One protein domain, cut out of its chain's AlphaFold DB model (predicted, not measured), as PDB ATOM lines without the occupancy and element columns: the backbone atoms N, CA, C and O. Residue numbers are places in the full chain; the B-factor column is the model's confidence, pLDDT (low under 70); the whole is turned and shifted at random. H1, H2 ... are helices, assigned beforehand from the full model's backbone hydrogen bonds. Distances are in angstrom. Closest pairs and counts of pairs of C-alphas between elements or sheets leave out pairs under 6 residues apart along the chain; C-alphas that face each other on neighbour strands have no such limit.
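What this domain is: This is residues 228 to 356 of the 432 residues of the protein "Cacna1c protein" of Symbiodinium natans (UniProt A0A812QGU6). Two long helical hairpins, H1 with H2 and H3 with H4, meet at one end and spread apart as a flat, open V. The apex lies where H2 turns into H3 and where H1 begins near the end of H4; residues 258 to 265 and 324 to 328 make the two far tips. The printed part has 129 residues with four named helices, H1 to H4 in chain order, and no named strand: all helix. It is loose, with a radius of gyration of the C-alphas of 19.7 A and spans of 54 by 46 by 17 A.

Where its parts are: Find C-alpha 228 at (-57.031, 12.255, -7.944); from there H1, residues 228 to 257, runs 43.0 A. H2, residues 266 to 293, runs 40.9 A to C-alpha 293 at (-56.782, 10.784, -0.208). H3, residues 295 to 323, covers 41.8 A. H4, residues 329 to 354, covers 37.0 A and ends at (-66.710, 13.541, -4.880).

How they stand to each other: H1 and H2 form a hairpin and touch, closest at the C-alphas of Ala 229 and Val 293, 4.8 A, at a shallow tilt of 19 degrees. H3 and H4 form the other hairpin and touch, closest at the C-alphas of Val 311 and Leu 339, 6.3 A, at a shallow tilt of 18 degrees. H1, with residues 230 to 234 alone, touches residues 353 to 354 of H4, at a steep tilt of 53 degrees; the closest C-alphas, of Ser 230 and Phe 354, are 5.0 A apart. H2 and H3 are close but not clearly touching; H2 and H4 are apart. Every O i to N i+4 pair is within hydrogen-bond range in H1 and H3, against 22 of 24 in H2 and 18 of 22 in H4.

The domain as a whole: The farthest C-alphas, of Lys 266 and Thr 330, are 54.3 A apart. The printed part has no cut and no long link. Look for pLDDT under 70 at residue 228, residues 257 to 268 and residues 355 to 356.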
ATOM      1  N   GLN A 228     -57.674  13.409  -8.549       69.38
ATOM      2  CA  GLN A 228     -57.031  12.255  -7.944       69.38
ATOM      3  C   GLN A 228     -57.555  11.972  -6.526       69.38
ATOM      4  O   GLN A 228     -57.939  10.842  -6.250       69.38
ATOM      5  N   ALA A 229     -57.669  12.973  -5.642       72.38
ATOM      6  CA  ALA A 229     -58.288  12.761  -4.328       72.38
ATOM      7  C   ALA A 229     -59.767  12.359  -4.448       72.38
ATOM      8  O   ALA A 229     -60.222  11.479  -3.725       72.38
ATOM      9  N   SER A 230     -60.509  12.939  -5.394       75.50
ATOM     10  CA  SER A 230     -61.889  12.550  -5.715       75.50
ATOM     11  C   SER A 230     -61.984  11.098  -6.201       75.50
ATOM     12  O   SER A 230     -62.888  10.375  -5.775       75.50
ATOM     13  N   ALA A 231     -61.037  10.635  -7.025       77.88
ATOM     14  CA  ALA A 231     -60.946   9.239  -7.454       77.88
ATOM     15  C   ALA A 231     -60.807   8.293  -6.258       77.88
ATOM     16  O   ALA A 231     -61.589   7.352  -6.113       77.88
ATOM     17  N   HIS A 232     -59.850   8.598  -5.381       82.25
ATOM     18  CA  HIS A 232     -59.562   7.799  -4.199       82.25
ATOM     19  C   HIS A 232     -60.737   7.831  -3.200       82.25
ATOM     20  O   HIS A 232     -61.143   6.798  -2.671       82.25
ATOM     21  N   LEU A 233     -61.409   8.979  -3.035       81.94
ATOM     22  CA  LEU A 233     -62.655   9.087  -2.265       81.94
ATOM     23  C   LEU A 233     -63.776   8.206  -2.839       81.94
ATOM     24  O   LEU A 233     -64.490   7.533  -2.087       81.94
ATOM     25  N   HIS A 234     -63.932   8.179  -4.164       83.19
ATOM     26  CA  HIS A 234     -64.880   7.299  -4.847       83.19
ATOM     27  C   HIS A 234     -64.553   5.819  -4.635       83.19
ATOM     28  O   HIS A 234     -65.464   5.034  -4.356       83.19
ATOM     29  N   ALA A 235     -63.278   5.440  -4.737       85.44
ATOM     30  CA  ALA A 235     -62.813   4.083  -4.485       85.44
ATOM     31  C   ALA A 235     -63.119   3.646  -3.042       85.44
ATOM     32  O   ALA A 235     -63.752   2.606  -2.841       85.44
ATOM     33  N   MET A 236     -62.796   4.484  -2.051       84.31
ATOM     34  CA  MET A 236     -63.150   4.248  -0.648       84.31
ATOM     35  C   MET A 236     -64.660   4.075  -0.457       84.31
ATOM     36  O   MET A 236     -65.103   3.114   0.169       84.31
ATOM     37  N   ALA A 237     -65.489   4.952  -1.033       82.88
ATOM     38  CA  ALA A 237     -66.943   4.846  -0.906       82.88
ATOM     39  C   ALA A 237     -67.511   3.556  -1.524       82.88
ATOM     40  O   ALA A 237     -68.452   2.972  -0.980       82.88
ATOM     41  N   LEU A 238     -66.940   3.093  -2.641       83.81
ATOM     42  CA  LEU A 238     -67.301   1.817  -3.260       83.81
ATOM     43  C   LEU A 238     -66.908   0.624  -2.378       83.81
ATOM     44  O   LEU A 238     -67.715  -0.293  -2.206       83.81
ATOM     45  N   LEU A 239     -65.709   0.648  -1.789       85.56
ATOM     46  CA  LEU A 239     -65.220  -0.390  -0.878       85.56
ATOM     47  C   LEU A 239     -66.047  -0.446   0.414       85.56
ATOM     48  O   LEU A 239     -66.503  -1.524   0.803       85.56
ATOM     49  N   ASP A 240     -66.335   0.702   1.026       81.06
ATOM     50  CA  ASP A 240     -67.207   0.815   2.201       81.06
ATOM     51  C   ASP A 240     -68.620   0.295   1.898       81.06
ATOM     52  O   ASP A 240     -69.202  -0.481   2.666       81.06
ATOM     53  N   GLY A 241     -69.175   0.696   0.749       79.31
ATOM     54  CA  GLY A 241     -70.480   0.241   0.276       79.31
ATOM     55  C   GLY A 241     -70.526  -1.274   0.080       79.31
ATOM     56  O   GLY A 241     -71.484  -1.922   0.509       79.31
ATOM     57  N   PHE A 242     -69.471  -1.848  -0.504       83.81
ATOM     58  CA  PHE A 242     -69.311  -3.289  -0.679       83.81
ATOM     59  C   PHE A 242     -69.267  -4.023   0.668       83.81
ATOM     60  O   PHE A 242     -70.044  -4.956   0.884       83.81
ATOM     61  N   VAL A 243     -68.430  -3.570   1.607       83.56
ATOM     62  CA  VAL A 243     -68.330  -4.141   2.963       83.56
ATOM     63  C   VAL A 243     -69.694  -4.144   3.646       83.56
ATOM     64  O   VAL A 243     -70.155  -5.175   4.148       83.56
ATOM     65  N   LEU A 244     -70.383  -3.006   3.622       81.75
ATOM     66  CA  LEU A 244     -71.671  -2.844   4.277       81.75
ATOM     67  C   LEU A 244     -72.768  -3.707   3.632       81.75
ATOM     68  O   LEU A 244     -73.593  -4.290   4.345       81.75
ATOM     69  N   ALA A 245     -72.778  -3.822   2.302       78.50
ATOM     70  CA  ALA A 245     -73.698  -4.690   1.573       78.50
ATOM     71  C   ALA A 245     -73.477  -6.169   1.924       78.50
ATOM     72  O   ALA A 245     -74.442  -6.868   2.242       78.50
ATOM     73  N   HIS A 246     -72.220  -6.627   1.956       83.56
ATOM     74  CA  HIS A 246     -71.881  -8.000   2.330       83.56
ATOM     75  C   HIS A 246     -72.266  -8.314   3.778       83.56
ATOM     76  O   HIS A 246     -72.922  -9.325   4.017       83.56
ATOM     77  N   ILE A 247     -71.962  -7.435   4.741       81.62
ATOM     78  CA  ILE A 247     -72.355  -7.629   6.149       81.62
ATOM     79  C   ILE A 247     -73.883  -7.725   6.287       81.62
ATOM     80  O   ILE A 247     -74.398  -8.572   7.022       81.62
ATOM     81  N   ARG A 248     -74.642  -6.880   5.577       80.19
ATOM     82  CA  ARG A 248     -76.115  -6.941   5.583       80.19
ATOM     83  C   ARG A 248     -76.635  -8.233   4.959       80.19
ATOM     84  O   ARG A 248     -77.515  -8.863   5.543       80.19
ATOM     85  N   ALA A 249     -76.078  -8.649   3.823       77.50
ATOM     86  CA  ALA A 249     -76.443  -9.897   3.160       77.50
ATOM     87  C   ALA A 249     -76.147 -11.115   4.047       77.50
ATOM     88  O   ALA A 249     -77.002 -11.982   4.196       77.50
ATOM     89  N   GLN A 250     -74.992 -11.145   4.719       82.25
ATOM     90  CA  GLN A 250     -74.639 -12.193   5.678       82.25
ATOM     91  C   GLN A 250     -75.638 -12.263   6.838       82.25
ATOM     92  O   GLN A 250     -76.135 -13.343   7.148       82.25
ATOM     93  N   LYS A 251     -75.990 -11.120   7.450       79.19
ATOM     94  CA  LYS A 251     -77.008 -11.060   8.516       79.19
ATOM     95  C   LYS A 251     -78.363 -11.586   8.037       79.19
ATOM     96  O   LYS A 251     -78.996 -12.362   8.749       79.19
ATOM     97  N   ALA A 252     -78.787 -11.205   6.832       77.00
ATOM     98  CA  ALA A 252     -80.032 -11.681   6.235       77.00
ATOM     99  C   ALA A 252     -79.995 -13.191   5.944       77.00
ATOM    100  O   ALA A 252     -80.954 -13.895   6.250       77.00
ATOM    101  N   MET A 253     -78.878 -13.705   5.420       72.19
ATOM    102  CA  MET A 253     -78.676 -15.137   5.184       72.19
ATOM    103  C   MET A 253     -78.718 -15.934   6.488       72.19
ATOM    104  O   MET A 253     -79.390 -16.960   6.551       72.19
ATOM    105  N   VAL A 254     -78.049 -15.453   7.539       76.31
ATOM    106  CA  VAL A 254     -78.092 -16.079   8.866       76.31
ATOM    107  C   VAL A 254     -79.530 -16.094   9.380       76.31
ATOM    108  O   VAL A 254     -80.020 -17.146   9.769       76.31
ATOM    109  N   HIS A 255     -80.237 -14.966   9.321       76.88
ATOM    110  CA  HIS A 255     -81.623 -14.875   9.779       76.88
ATOM    111  C   HIS A 255     -82.580 -15.798   9.002       76.88
ATOM    112  O   HIS A 255     -83.487 -16.377   9.590       76.88
ATOM    113  N   PHE A 256     -82.397 -15.933   7.686       72.50
ATOM    114  CA  PHE A 256     -83.287 -16.723   6.830       72.50
ATOM    115  C   PHE A 256     -83.012 -18.231   6.910       72.50
ATOM    116  O   PHE A 256     -83.944 -19.028   6.992       72.50
ATOM    117  N   PHE A 257     -81.737 -18.628   6.888       69.88
ATOM    118  CA  PHE A 257     -81.347 -20.038   6.826       69.88
ATOM    119  C   PHE A 257     -81.082 -20.665   8.201       69.88
ATOM    120  O   PHE A 257     -81.173 -21.885   8.321       69.88
ATOM    121  N   CYS A 258     -80.804 -19.883   9.252       67.19
ATOM    122  CA  CYS A 258     -80.569 -20.434  10.590       67.19
ATOM    123  C   CYS A 258     -81.863 -20.476  11.398       67.19
ATOM    124  O   CYS A 258     -82.363 -19.450  11.858       67.19
ATOM    125  N   HIS A 259     -82.373 -21.673  11.667       61.44
ATOM    126  CA  HIS A 259     -83.460 -21.847  12.626       61.44
ATOM    127  C   HIS A 259     -82.853 -21.955  14.036       61.44
ATOM    128  O   HIS A 259     -82.033 -22.829  14.306       61.44
ATOM    129  N   ARG A 260     -83.225 -21.045  14.951       60.09
ATOM    130  CA  ARG A 260     -82.714 -20.990  16.345       60.09
ATOM    131  C   ARG A 260     -81.182 -20.861  16.474       60.09
ATOM    132  O   ARG A 260     -80.598 -21.362  17.430       60.09
ATOM    133  N   GLY A 261     -80.531 -20.190  15.522       57.56
ATOM    134  CA  GLY A 261     -79.088 -19.923  15.583       57.56
ATOM    135  C   GLY A 261     -78.191 -21.120  15.248       57.56
ATOM    136  O   GLY A 261     -76.996 -21.066  15.525       57.56
ATOM    137  N   ARG A 262     -78.736 -22.191  14.654       58.81
ATOM    138  CA  ARG A 262     -77.945 -23.308  14.118       58.81
ATOM    139  C   ARG A 262     -77.841 -23.225  12.599       58.81
ATOM    140  O   ARG A 262     -78.831 -22.958  11.922       58.81
ATOM    141  N   MET A 263     -76.625 -23.416  12.090       58.81
ATOM    142  CA  MET A 263     -76.347 -23.525  10.660       58.81
ATOM    143  C   MET A 263     -76.343 -24.994  10.262       58.81
ATOM    144  O   MET A 263     -75.392 -25.712  10.561       58.81
ATOM    145  N   ASP A 264     -77.404 -25.422   9.582       61.53
ATOM    146  CA  ASP A 264     -77.614 -26.835   9.250       61.53
ATOM    147  C   ASP A 264     -77.129 -27.201   7.828       61.53
ATOM    148  O   ASP A 264     -77.138 -28.370   7.450       61.53
ATOM    149  N   SER A 265     -76.658 -26.222   7.040       67.44
ATOM    150  CA  SER A 265     -76.162 -26.412   5.667       67.44
ATOM    151  C   SER A 265     -74.708 -25.958   5.526       67.44
ATOM    152  O   SER A 265     -74.353 -24.804   5.790       67.44
ATOM    153  N   LYS A 266     -73.856 -26.877   5.058       66.62
ATOM    154  CA  LYS A 266     -72.429 -26.621   4.812       66.62
ATOM    155  C   LYS A 266     -72.219 -25.613   3.677       66.62
ATOM    156  O   LYS A 266     -71.234 -24.877   3.677       66.62
ATOM    157  N   GLU A 267     -73.159 -25.537   2.742       68.00
ATOM    158  CA  GLU A 267     -73.178 -24.594   1.625       68.00
ATOM    159  C   GLU A 267     -73.354 -23.155   2.126       68.00
ATOM    160  O   GLU A 267     -72.604 -22.269   1.716       68.00
ATOM    161  N   VAL A 268     -74.274 -22.930   3.070       69.06
ATOM    162  CA  VAL A 268     -74.490 -21.613   3.696       69.06
ATOM    163  C   VAL A 268     -73.245 -21.174   4.468       69.06
ATOM    164  O   VAL A 268     -72.780 -20.049   4.281       69.06
ATOM    165  N   CYS A 269     -72.644 -22.068   5.263       71.06
ATOM    166  CA  CYS A 269     -71.385 -21.788   5.963       71.06
ATOM    167  C   CYS A 269     -70.268 -21.391   4.993       71.06
ATOM    168  O   CYS A 269     -69.556 -20.414   5.225       71.06
ATOM    169  N   ARG A 270     -70.128 -22.116   3.878       72.38
ATOM    170  CA  ARG A 270     -69.112 -21.825   2.865       72.38
ATOM    171  C   ARG A 270     -69.298 -20.440   2.250       72.38
ATOM    172  O   ARG A 270     -68.327 -19.691   2.175       72.38
ATOM    173  N   VAL A 271     -70.515 -20.098   1.830       77.06
ATOM    174  CA  VAL A 271     -70.815 -18.791   1.220       77.06
ATOM    175  C   VAL A 271     -70.569 -17.657   2.214       77.06
ATOM    176  O   VAL A 271     -69.988 -16.640   1.845       77.06
ATOM    177  N   LEU A 272     -70.937 -17.839   3.486       77.44
ATOM    178  CA  LEU A 272     -70.678 -16.847   4.531       77.44
ATOM    179  C   LEU A 272     -69.181 -16.635   4.765       77.44
ATOM    180  O   LEU A 272     -68.737 -15.492   4.804       77.44
ATOM    181  N   VAL A 273     -68.387 -17.706   4.853       79.50
ATOM    182  CA  VAL A 273     -66.926 -17.605   5.011       79.50
ATOM    183  C   VAL A 273     -66.273 -16.969   3.779       79.50
ATOM    184  O   VAL A 273     -65.374 -16.136   3.917       79.50
ATOM    185  N   GLN A 274     -66.732 -17.308   2.571       79.94
ATOM    186  CA  GLN A 274     -66.249 -16.687   1.333       79.94
ATOM    187  C   GLN A 274     -66.579 -15.190   1.292       79.94
ATOM    188  O   GLN A 274     -65.679 -14.378   1.085       79.94
ATOM    189  N   SER A 275     -67.830 -14.817   1.574       84.06
ATOM    190  CA  SER A 275     -68.266 -13.420   1.688       84.06
ATOM    191  C   SER A 275     -67.459 -12.668   2.751       84.06
ATOM    192  O   SER A 275     -66.984 -11.561   2.507       84.06
ATOM    193  N   GLN A 276     -67.205 -13.290   3.905       86.25
ATOM    194  CA  GLN A 276     -66.419 -12.685   4.978       86.25
ATOM    195  C   GLN A 276     -64.954 -12.471   4.583       86.25
ATOM    196  O   GLN A 276     -64.361 -11.446   4.909       86.25
ATOM    197  N   THR A 277     -64.372 -13.404   3.828       84.00
ATOM    198  CA  THR A 277     -63.011 -13.258   3.292       84.00
ATOM    199  C   THR A 277     -62.911 -12.046   2.366       84.00
ATOM    200  O   THR A 277     -61.922 -11.317   2.405       84.00
ATOM    201  N   GLN A 278     -63.933 -11.796   1.547       85.00
ATOM    202  CA  GLN A 278     -63.968 -10.631   0.665       85.00
ATOM    203  C   GLN A 278     -64.167  -9.321   1.417       85.00
ATOM    204  O   GLN A 278     -63.528  -8.336   1.068       85.00
ATOM    205  N   VAL A 279     -64.985  -9.322   2.473       86.19
ATOM    206  CA  VAL A 279     -65.132  -8.172   3.373       86.19
ATOM    207  C   VAL A 279     -63.776  -7.771   3.954       86.19
ATOM    208  O   VAL A 279     -63.406  -6.603   3.879       86.19
ATOM    209  N   PHE A 280     -62.984  -8.728   4.453       90.12
ATOM    210  CA  PHE A 280     -61.637  -8.433   4.956       90.12
ATOM    211  C   PHE A 280     -60.694  -7.891   3.878       90.12
ATOM    212  O   PHE A 280     -59.905  -6.991   4.160       90.12
ATOM    213  N   ARG A 281     -60.783  -8.397   2.643       89.88
ATOM    214  CA  ARG A 281     -60.002  -7.859   1.520       89.88
ATOM    215  C   ARG A 281     -60.400  -6.419   1.198       89.88
ATOM    216  O   ARG A 281     -59.518  -5.579   1.099       89.88
ATOM    217  N   ALA A 282     -61.697  -6.129   1.105       87.69
ATOM    218  CA  ALA A 282     -62.196  -4.787   0.824       87.69
ATOM    219  C   ALA A 282     -61.844  -3.782   1.928       87.69
ATOM    220  O   ALA A 282     -61.416  -2.678   1.616       87.69
ATOM    221  N   MET A 283     -61.937  -4.176   3.204       88.94
ATOM    222  CA  MET A 283     -61.505  -3.319   4.315       88.94
ATOM    223  C   MET A 283     -60.010  -3.003   4.243       88.94
ATOM    224  O   MET A 283     -59.624  -1.860   4.446       88.94
ATOM    225  N   ARG A 284     -59.168  -3.994   3.918       92.50
ATOM    226  CA  ARG A 284     -57.729  -3.765   3.744       92.50
ATOM    227  C   ARG A 284     -57.444  -2.777   2.614       92.50
ATOM    228  O   ARG A 284     -56.644  -1.875   2.815       92.50
ATOM    229  N   GLU A 285     -58.073  -2.952   1.450       88.50
ATOM    230  CA  GLU A 285     -57.885  -2.015   0.332       88.50
ATOM    231  C   GLU A 285     -58.402  -0.611   0.680       88.50
ATOM    232  O   GLU A 285     -57.750   0.361   0.332       88.50
ATOM    233  N   SER A 286     -59.503  -0.491   1.435       86.31
ATOM    234  CA  SER A 286     -60.043   0.816   1.852       86.31
ATOM    235  C   SER A 286     -59.043   1.596   2.715       86.31
ATOM    236  O   SER A 286     -58.850   2.787   2.504       86.31
ATOM    237  N   VAL A 287     -58.334   0.911   3.622       87.75
ATOM    238  CA  VAL A 287     -57.271   1.522   4.445       87.75
ATOM    239  C   VAL A 287     -56.072   1.955   3.596       87.75
ATOM    240  O   VAL A 287     -55.509   3.019   3.821       87.75
ATOM    241  N   VAL A 288     -55.678   1.154   2.601       87.31
ATOM    242  CA  VAL A 288     -54.593   1.532   1.675       87.31
ATOM    243  C   VAL A 288     -54.975   2.759   0.845       87.31
ATOM    244  O   VAL A 288     -54.119   3.579   0.515       87.31
ATOM    245  N   GLU A 289     -56.254   2.880   0.502       82.38
ATOM    246  CA  GLU A 289     -56.791   4.000  -0.260       82.38
ATOM    247  C   GLU A 289     -56.904   5.280   0.579       82.38
ATOM    248  O   GLU A 289     -56.657   6.377   0.081       82.38
ATOM    249  N   GLU A 290     -57.193   5.138   1.874       83.00
ATOM    250  CA  GLU A 290     -57.226   6.233   2.845       83.00
ATOM    251  C   GLU A 290     -55.900   7.009   2.858       83.00
ATOM    252  O   GLU A 290     -55.885   8.235   2.722       83.00
ATOM    253  N   ASP A 291     -54.767   6.304   2.867       79.81
ATOM    254  CA  ASP A 291     -53.436   6.922   2.833       79.81
ATOM    255  C   ASP A 291     -53.191   7.796   1.581       79.81
ATOM    256  O   ASP A 291     -52.312   8.665   1.593       79.81
ATOM    257  N   ARG A 292     -53.970   7.613   0.502       80.00
ATOM    258  CA  ARG A 292     -53.833   8.337  -0.777       80.00
ATOM    259  C   ARG A 292     -54.700   9.592  -0.883       80.00
ATOM    260  O   ARG A 292     -54.359  10.492  -1.647       80.00
ATOM    261  N   VAL A 293     -55.802   9.678  -0.134       74.44
ATOM    262  CA  VAL A 293     -56.782  10.784  -0.208       74.44
ATOM    263  C   VAL A 293     -56.272  12.077   0.450       74.44
ATOM    264  O   VAL A 293     -56.714  13.174   0.109       74.44
ATOM    265  N   GLY A 294     -55.304  11.973   1.363       72.25
ATOM    266  CA  GLY A 294     -54.790  13.100   2.141       72.25
ATOM    267  C   GLY A 294     -55.673  13.430   3.354       72.25
ATOM    268  O   GLY A 294     -56.903  13.414   3.294       72.25
ATOM    269  N   ARG A 295     -55.036  13.758   4.488       75.81
ATOM    270  CA  ARG A 295     -55.709  13.904   5.797       75.81
ATOM    271  C   ARG A 295     -56.838  14.940   5.812       75.81
ATOM    272  O   ARG A 295     -57.849  14.711   6.468       75.81
ATOM    273  N   ARG A 296     -56.685  16.055   5.088       72.81
ATOM    274  CA  ARG A 296     -57.684  17.137   5.040       72.81
ATOM    275  C   ARG A 296     -58.987  16.672   4.377       72.81
ATOM    276  O   ARG A 296     -60.051  16.812   4.971       72.81
ATOM    277  N   ALA A 297     -58.903  16.045   3.202       73.12
ATOM    278  CA  ALA A 297     -60.075  15.538   2.485       73.12
ATOM    279  C   ALA A 297     -60.787  14.415   3.260       73.12
ATOM    280  O   ALA A 297     -62.016  14.396   3.327       73.12
ATOM    281  N   LEU A 298     -60.033  13.530   3.921       78.38
ATOM    282  CA  LEU A 298     -60.598  12.507   4.807       78.38
ATOM    283  C   LEU A 298     -61.312  13.097   6.022       78.38
ATOM    284  O   LEU A 298     -62.437  12.695   6.322       78.38
ATOM    285  N   GLY A 299     -60.677  14.049   6.711       80.44
ATOM    286  CA  GLY A 299     -61.267  14.732   7.861       80.44
ATOM    287  C   GLY A 299     -62.573  15.419   7.481       80.44
ATOM    288  O   GLY A 299     -63.590  15.234   8.145       80.44
ATOM    289  N   TRP A 300     -62.577  16.116   6.346       79.19
ATOM    290  CA  TRP A 300     -63.762  16.788   5.830       79.19
ATOM    291  C   TRP A 300     -64.895  15.809   5.478       79.19
ATOM    292  O   TRP A 300     -66.027  15.984   5.932       79.19
ATOM    293  N   VAL A 301     -64.605  14.719   4.753       81.56
ATOM    294  CA  VAL A 301     -65.610  13.687   4.424       81.56
ATOM    295  C   VAL A 301     -66.127  12.979   5.679       81.56
ATOM    296  O   VAL A 301     -67.318  12.669   5.759       81.56
ATOM    297  N   SER A 302     -65.264  12.741   6.669       83.62
ATOM    298  CA  SER A 302     -65.641  12.160   7.959       83.62
ATOM    299  C   SER A 302     -66.603  13.070   8.724       83.62
ATOM    300  O   SER A 302     -67.687  12.629   9.115       83.62
ATOM    301  N   THR A 303     -66.276  14.360   8.845       84.94
ATOM    302  CA  THR A 303     -67.144  15.375   9.462       84.94
ATOM    303  C   THR A 303     -68.486  15.462   8.746       84.94
ATOM    304  O   THR A 303     -69.539  15.474   9.385       84.94
ATOM    305  N   LEU A 304     -68.476  15.449   7.413       85.19
ATOM    306  CA  LEU A 304     -69.691  15.519   6.614       85.19
ATOM    307  C   LEU A 304     -70.578  14.280   6.802       85.19
ATOM    308  O   LEU A 304     -71.779  14.411   7.043       85.19
ATOM    309  N   ARG A 305     -69.992  13.073   6.773       84.94
ATOM    310  CA  ARG A 305     -70.706  11.819   7.074       84.94
ATOM    311  C   ARG A 305     -71.275  11.827   8.496       84.94
ATOM    312  O   ARG A 305     -72.421  11.415   8.680       84.94
ATOM    313  N   GLY A 306     -70.507  12.303   9.478       88.00
ATOM    314  CA  GLY A 306     -70.939  12.442  10.870       88.00
ATOM    315  C   GLY A 306     -72.147  13.369  11.010       88.00
ATOM    316  O   GLY A 306     -73.150  12.989  11.613       88.00
ATOM    317  N   SER A 307     -72.102  14.535  10.363       90.38
ATOM    318  CA  SER A 307     -73.216  15.488  10.322       90.38
ATOM    319  C   SER A 307     -74.467  14.889   9.675       90.38
ATOM    320  O   SER A 307     -75.555  14.966  10.243       90.38
ATOM    321  N   MET A 308     -74.331  14.210   8.529       88.19
ATOM    322  CA  MET A 308     -75.459  13.525   7.880       88.19
ATOM    323  C   MET A 308     -76.065  12.439   8.781       88.19
ATOM    324  O   MET A 308     -77.285  12.288   8.840       88.19
ATOM    325  N   GLN A 309     -75.233  11.675   9.491       90.88
ATOM    326  CA  GLN A 309     -75.705  10.652  10.422       90.88
ATOM    327  C   GLN A 309     -76.488  11.272  11.588       90.88
ATOM    328  O   GLN A 309     -77.586  10.803  11.888       90.88
ATOM    329  N   ALA A 310     -75.984  12.356  12.181       91.06
ATOM    330  CA  ALA A 310     -76.664  13.064  13.262       91.06
ATOM    331  C   ALA A 310     -78.040  13.600  12.830       91.06
ATOM    332  O   ALA A 310     -79.023  13.451  13.559       91.06
ATOM    333  N   VAL A 311     -78.145  14.156  11.617       92.25
ATOM    334  CA  VAL A 311     -79.430  14.630  11.072       92.25
ATOM    335  C   VAL A 311     -80.417  13.473  10.887       92.25
ATOM    336  O   VAL A 311     -81.578  13.609  11.266       92.25
ATOM    337  N   ARG A 312     -79.970  12.317  10.372       91.44
ATOM    338  CA  ARG A 312     -80.830  11.123  10.224       91.44
ATOM    339  C   ARG A 312     -81.311  10.582  11.567       91.44
ATOM    340  O   ARG A 312     -82.459  10.159  11.683       91.44
ATOM    341  N   GLU A 313     -80.447  10.573  12.577       92.31
ATOM    342  CA  GLU A 313     -80.812  10.141  13.928       92.31
ATOM    343  C   GLU A 313     -81.826  11.089  14.566       92.31
ATOM    344  O   GLU A 313     -82.796  10.634  15.177       92.31
ATOM    345  N   LEU A 314     -81.658  12.398  14.365       93.00
ATOM    346  CA  LEU A 314     -82.602  13.403  14.834       93.00
ATOM    347  C   LEU A 314     -83.955  13.300  14.113       93.00
ATOM    348  O   LEU A 314     -84.997  13.348  14.763       93.00
ATOM    349  N   GLU A 315     -83.958  13.077  12.798       91.19
ATOM    350  CA  GLU A 315     -85.177  12.801  12.030       91.19
ATOM    351  C   GLU A 315     -85.900  11.556  12.565       91.19
ATOM    352  O   GLU A 315     -87.100  11.596  12.847       91.19
ATOM    353  N   HIS A 316     -85.168  10.457  12.779       92.25
ATOM    354  CA  HIS A 316     -85.728   9.237  13.353       92.25
ATOM    355  C   HIS A 316     -86.311   9.481  14.752       92.25
ATOM    356  O   HIS A 316     -87.414   9.023  15.051       92.25
ATOM    357  N   PHE A 317     -85.615  10.240  15.600       92.00
ATOM    358  CA  PHE A 317     -86.092  10.608  16.932       92.00
ATOM    359  C   PHE A 317     -87.412  11.394  16.882       92.00
ATOM    360  O   PHE A 317     -88.356  11.057  17.602       92.00
ATOM    361  N   VAL A 318     -87.520  12.391  15.996       90.31
ATOM    362  CA  VAL A 318     -88.754  13.174  15.800       90.31
ATOM    363  C   VAL A 318     -89.903  12.276  15.321       90.31
ATOM    364  O   VAL A 318     -91.029  12.373  15.822       90.31
ATOM    365  N   LEU A 319     -89.630  11.352  14.394       89.31
ATOM    366  CA  LEU A 319     -90.623  10.402  13.888       89.31
ATOM    367  C   LEU A 319     -91.078   9.385  14.950       89.31
ATOM    368  O   LEU A 319     -92.257   9.031  14.981       89.31
ATOM    369  N   GLU A 320     -90.197   8.931  15.842       89.19
ATOM    370  CA  GLU A 320     -90.567   8.056  16.964       89.19
ATOM    371  C   GLU A 320     -91.379   8.796  18.036       89.19
ATOM    372  O   GLU A 320     -92.405   8.287  18.497       89.19
ATOM    373  N   ALA A 321     -91.010  10.036  18.372       87.56
ATOM    374  CA  ALA A 321     -91.783  10.872  19.293       87.56
ATOM    375  C   ALA A 321     -93.229  11.087  18.800       87.56
ATOM    376  O   ALA A 321     -94.175  11.068  19.595       87.56
ATOM    377  N   ARG A 322     -93.431  11.183  17.477       84.12
ATOM    378  CA  ARG A 322     -94.767  11.163  16.861       84.12
ATOM    379  C   ARG A 322     -95.501   9.850  17.100       84.12
ATOM    380  O   ARG A 322     -96.671   9.880  17.471       84.12
ATOM    381  N   LYS A 323     -94.863   8.704  16.836       87.12
ATOM    382  CA  LYS A 323     -95.505   7.382  16.970       87.12
ATOM    383  C   LYS A 323     -96.026   7.148  18.388       87.12
ATOM    384  O   LYS A 323     -97.067   6.522  18.554       87.12
ATOM    385  N   ILE A 324     -95.329   7.693  19.384       90.62
ATOM    386  CA  ILE A 324     -95.690   7.615  20.806       90.62
ATOM    387  C   ILE A 324     -96.740   8.682  21.197       90.62
ATOM    388  O   ILE A 324     -97.335   8.606  22.270       90.62
ATOM    389  N   GLY A 325     -97.033   9.646  20.317       85.50
ATOM    390  CA  GLY A 325     -98.048  10.685  20.524       85.50
ATOM    391  C   GLY A 325     -97.568  11.901  21.322       85.50
ATOM    392  O   GLY A 325     -98.398  12.666  21.805       85.50
ATOM    393  N   LEU A 326     -96.250  12.088  21.470       84.75
ATOM    394  CA  LEU A 326     -95.652  13.222  22.192       84.75
ATOM    395  C   LEU A 326     -95.691  14.537  21.399       84.75
ATOM    396  O   LEU A 326     -95.647  15.605  22.002       84.75
ATOM    397  N   LEU A 327     -95.769  14.467  20.066       82.31
ATOM    398  CA  LEU A 327     -95.750  15.625  19.168       82.31
ATOM    399  C   LEU A 327     -97.007  15.674  18.293       82.31
ATOM    400  O   LEU A 327     -97.440  14.652  17.751       82.31
ATOM    401  N   ALA A 328     -97.574  16.872  18.125       82.19
ATOM    402  CA  ALA A 328     -98.681  17.107  17.205       82.19
ATOM    403  C   ALA A 328     -98.193  17.110  15.745       82.19
ATOM    404  O   ALA A 328     -97.051  17.456  15.454       82.19
ATOM    405  N   ALA A 329     -99.075  16.755  14.803       75.25
ATOM    406  CA  ALA A 329     -98.734  16.670  13.376       75.25
ATOM    407  C   ALA A 329     -98.161  17.983  12.803       75.25
ATOM    408  O   ALA A 329     -97.260  17.940  11.973       75.25
ATOM    409  N   THR A 330     -98.651  19.129  13.282       78.75
ATOM    410  CA  THR A 330     -98.194  20.468  12.882       78.75
ATOM    411  C   THR A 330     -96.789  20.800  13.375       78.75
ATOM    412  O   THR A 330     -96.053  21.496  12.682       78.75
ATOM    413  N   ASP A 331     -96.404  20.283  14.543       80.56
ATOM    414  CA  ASP A 331     -95.097  20.550  15.155       80.56
ATOM    415  C   ASP A 331     -93.999  19.679  14.532       80.56
ATOM    416  O   ASP A 331     -92.820  19.976  14.630       80.56
ATOM    417  N   ILE A 332     -94.377  18.587  13.867       82.62
ATOM    418  CA  ILE A 332     -93.432  17.676  13.216       82.62
ATOM    419  C   ILE A 332     -92.972  18.234  11.882       82.62
ATOM    420  O   ILE A 332     -91.791  18.165  11.575       82.62
ATOM    421  N   GLU A 333     -93.882  18.790  11.089       82.44
ATOM    422  CA  GLU A 333     -93.529  19.338   9.778       82.44
ATOM    423  C   GLU A 333     -92.624  20.570   9.923       82.44
ATOM    424  O   GLU A 333     -91.656  20.716   9.180       82.44
ATOM    425  N   SER A 334     -92.842  21.383  10.964       87.38
ATOM    426  CA  SER A 334     -91.957  22.502  11.304       87.38
ATOM    427  C   SER A 334     -90.581  22.071  11.829       87.38
ATOM    428  O   SER A 334     -89.622  22.822  11.669       87.38
ATOM    429  N   LEU A 335     -90.462  20.874  12.419       87.88
ATOM    430  CA  LEU A 335     -89.191  20.305  12.886       87.88
ATOM    431  C   LEU A 335     -88.458  19.496  11.807       87.88
ATOM    432  O   LEU A 335     -87.231  19.484  11.798       87.88
ATOM    433  N   LEU A 336     -89.176  18.827  10.902       90.00
ATOM    434  CA  LEU A 336     -88.590  18.015   9.831       90.00
ATOM    435  C   LEU A 336     -88.099  18.864   8.661       90.00
ATOM    436  O   LEU A 336     -87.034  18.573   8.125       90.00
ATOM    437  N   GLN A 337     -88.826  19.924   8.292       90.94
ATOM    438  CA  GLN A 337     -88.466  20.750   7.138       90.94
ATOM    439  C   GLN A 337     -87.024  21.298   7.223       90.94
ATOM    440  O   GLN A 337     -86.269  21.108   6.271       90.94
ATOM    441  N   PRO A 338     -86.563  21.879   8.353       92.81
ATOM    442  CA  PRO A 338     -85.179  22.338   8.474       92.81
ATOM    443  C   PRO A 338     -84.150  21.202   8.421       92.81
ATOM    444  O   PRO A 338     -83.034  21.412   7.949       92.81
ATOM    445  N   LEU A 339     -84.504  20.002   8.899       91.94
ATOM    446  CA  LEU A 339     -83.625  18.828   8.856       91.94
ATOM    447  C   LEU A 339     -83.462  18.309   7.427       91.94
ATOM    448  O   LEU A 339     -82.344  17.995   7.026       91.94
ATOM    449  N   HIS A 340     -84.543  18.274   6.645       92.31
ATOM    450  CA  HIS A 340     -84.498  17.928   5.223       92.31
ATOM    451  C   HIS A 340     -83.704  18.959   4.419       92.31
ATOM    452  O   HIS A 340     -82.825  18.575   3.651       92.31
ATOM    453  N   ASP A 341     -83.925  20.254   4.658       91.50
ATOM    454  CA  ASP A 341     -83.166  21.324   4.002       91.50
ATOM    455  C   ASP A 341     -81.666  21.254   4.353       91.50
ATOM    456  O   ASP A 341     -80.800  21.496   3.507       91.50
ATOM    457  N   HIS A 342     -81.333  20.922   5.606       90.88
ATOM    458  CA  HIS A 342     -79.945  20.747   6.028       90.88
ATOM    459  C   HIS A 342     -79.321  19.483   5.424       90.88
ATOM    460  O   HIS A 342     -78.203  19.555   4.918       90.88
ATOM    461  N   MET A 343     -80.051  18.361   5.381       91.62
ATOM    462  CA  MET A 343     -79.619  17.140   4.694       91.62
ATOM    463  C   MET A 343     -79.296  17.416   3.226       91.62
ATOM    464  O   MET A 343     -78.231  17.033   2.755       91.62
ATOM    465  N   GLU A 344     -80.163  18.143   2.518       89.81
ATOM    466  CA  GLU A 344     -79.951  18.459   1.105       89.81
ATOM    467  C   GLU A 344     -78.681  19.303   0.894       89.81
ATOM    468  O   GLU A 344     -77.932  19.094  -0.063       89.81
ATOM    469  N   LYS A 345     -78.382  20.241   1.805       89.00
ATOM    470  CA  LYS A 345     -77.122  21.005   1.771       89.00
ATOM    471  C   LYS A 345     -75.902  20.108   1.979       89.00
ATOM    472  O   LYS A 345     -74.949  20.220   1.208       89.00
ATOM    473  N   LEU A 346     -75.948  19.217   2.970       87.50
ATOM    474  CA  LEU A 346     -74.862  18.274   3.249       87.50
ATOM    475  C   LEU A 346     -74.653  17.304   2.073       87.50
ATOM    476  O   LEU A 346     -73.519  17.047   1.682       87.50
ATOM    477  N   GLU A 347     -75.726  16.823   1.438       84.31
ATOM    478  CA  GLU A 347     -75.655  15.960   0.251       84.31
ATOM    479  C   GLU A 347     -75.037  16.667  -0.959       84.31
ATOM    480  O   GLU A 347     -74.259  16.058  -1.699       84.31
ATOM    481  N   ARG A 348     -75.336  17.959  -1.156       85.38
ATOM    482  CA  ARG A 348     -74.701  18.769  -2.206       85.38
ATOM    483  C   ARG A 348     -73.210  18.949  -1.949       85.38
ATOM    484  O   ARG A 348     -72.427  18.772  -2.877       85.38
ATOM    485  N   GLN A 349     -72.814  19.271  -0.716       82.12
ATOM    486  CA  GLN A 349     -71.398  19.350  -0.339       82.12
ATOM    487  C   GLN A 349     -70.709  17.999  -0.565       82.12
ATOM    488  O   GLN A 349     -69.661  17.939  -1.198       82.12
ATOM    489  N   PHE A 350     -71.353  16.900  -0.171       82.19
ATOM    490  CA  PHE A 350     -70.813  15.556  -0.365       82.19
ATOM    491  C   PHE A 350     -70.584  15.276  -1.853       82.19
ATOM    492  O   PHE A 350     -69.510  14.830  -2.240       82.19
ATOM    493  N   HIS A 351     -71.545  15.624  -2.713       80.62
ATOM    494  CA  HIS A 351     -71.371  15.515  -4.163       80.62
ATOM    495  C   HIS A 351     -70.218  16.365  -4.702       80.62
ATOM    496  O   HIS A 351     -69.478  15.871  -5.549       80.62
ATOM    497  N   LYS A 352     -70.042  17.600  -4.214       74.50
ATOM    498  CA  LYS A 352     -68.950  18.488  -4.647       74.50
ATOM    499  C   LYS A 352     -67.565  17.897  -4.364       74.50
ATOM    500  O   LYS A 352     -66.710  17.884  -5.246       74.50
ATOM    501  N   ALA A 353     -67.351  17.338  -3.173       71.69
ATOM    502  CA  ALA A 353     -66.066  16.712  -2.852       71.69
ATOM    503  C   ALA A 353     -65.786  15.472  -3.698       71.69
ATOM    504  O   ALA A 353     -64.661  15.255  -4.141       71.69
ATOM    505  N   PHE A 354     -66.824  14.689  -3.990       73.75
ATOM    506  CA  PHE A 354     -66.710  13.541  -4.880       73.75
ATOM    507  C   PHE A 354     -66.556  13.946  -6.353       73.75
ATOM    508  O   PHE A 354     -65.926  13.213  -7.105       73.75
ATOM    509  N   SER A 355     -67.005  15.135  -6.774       67.25
ATOM    510  CA  SER A 355     -66.662  15.705  -8.088       67.25
ATOM    511  C   SER A 355     -65.280  16.369  -8.129       67.25
ATOM    512  O   SER A 355     -64.880  16.881  -9.174       67.25
ATOM    513  N   GLY A 356     -64.557  16.359  -7.005       63.84
ATOM    514  CA  GLY A 356     -63.243  16.969  -6.844       63.84
ATOM    515  C   GLY A 356     -63.285  18.483  -6.677       63.84
ATOM    516  O   GLY A 356     -62.234  19.090  -6.559       63.84
TER     517      GLY A 356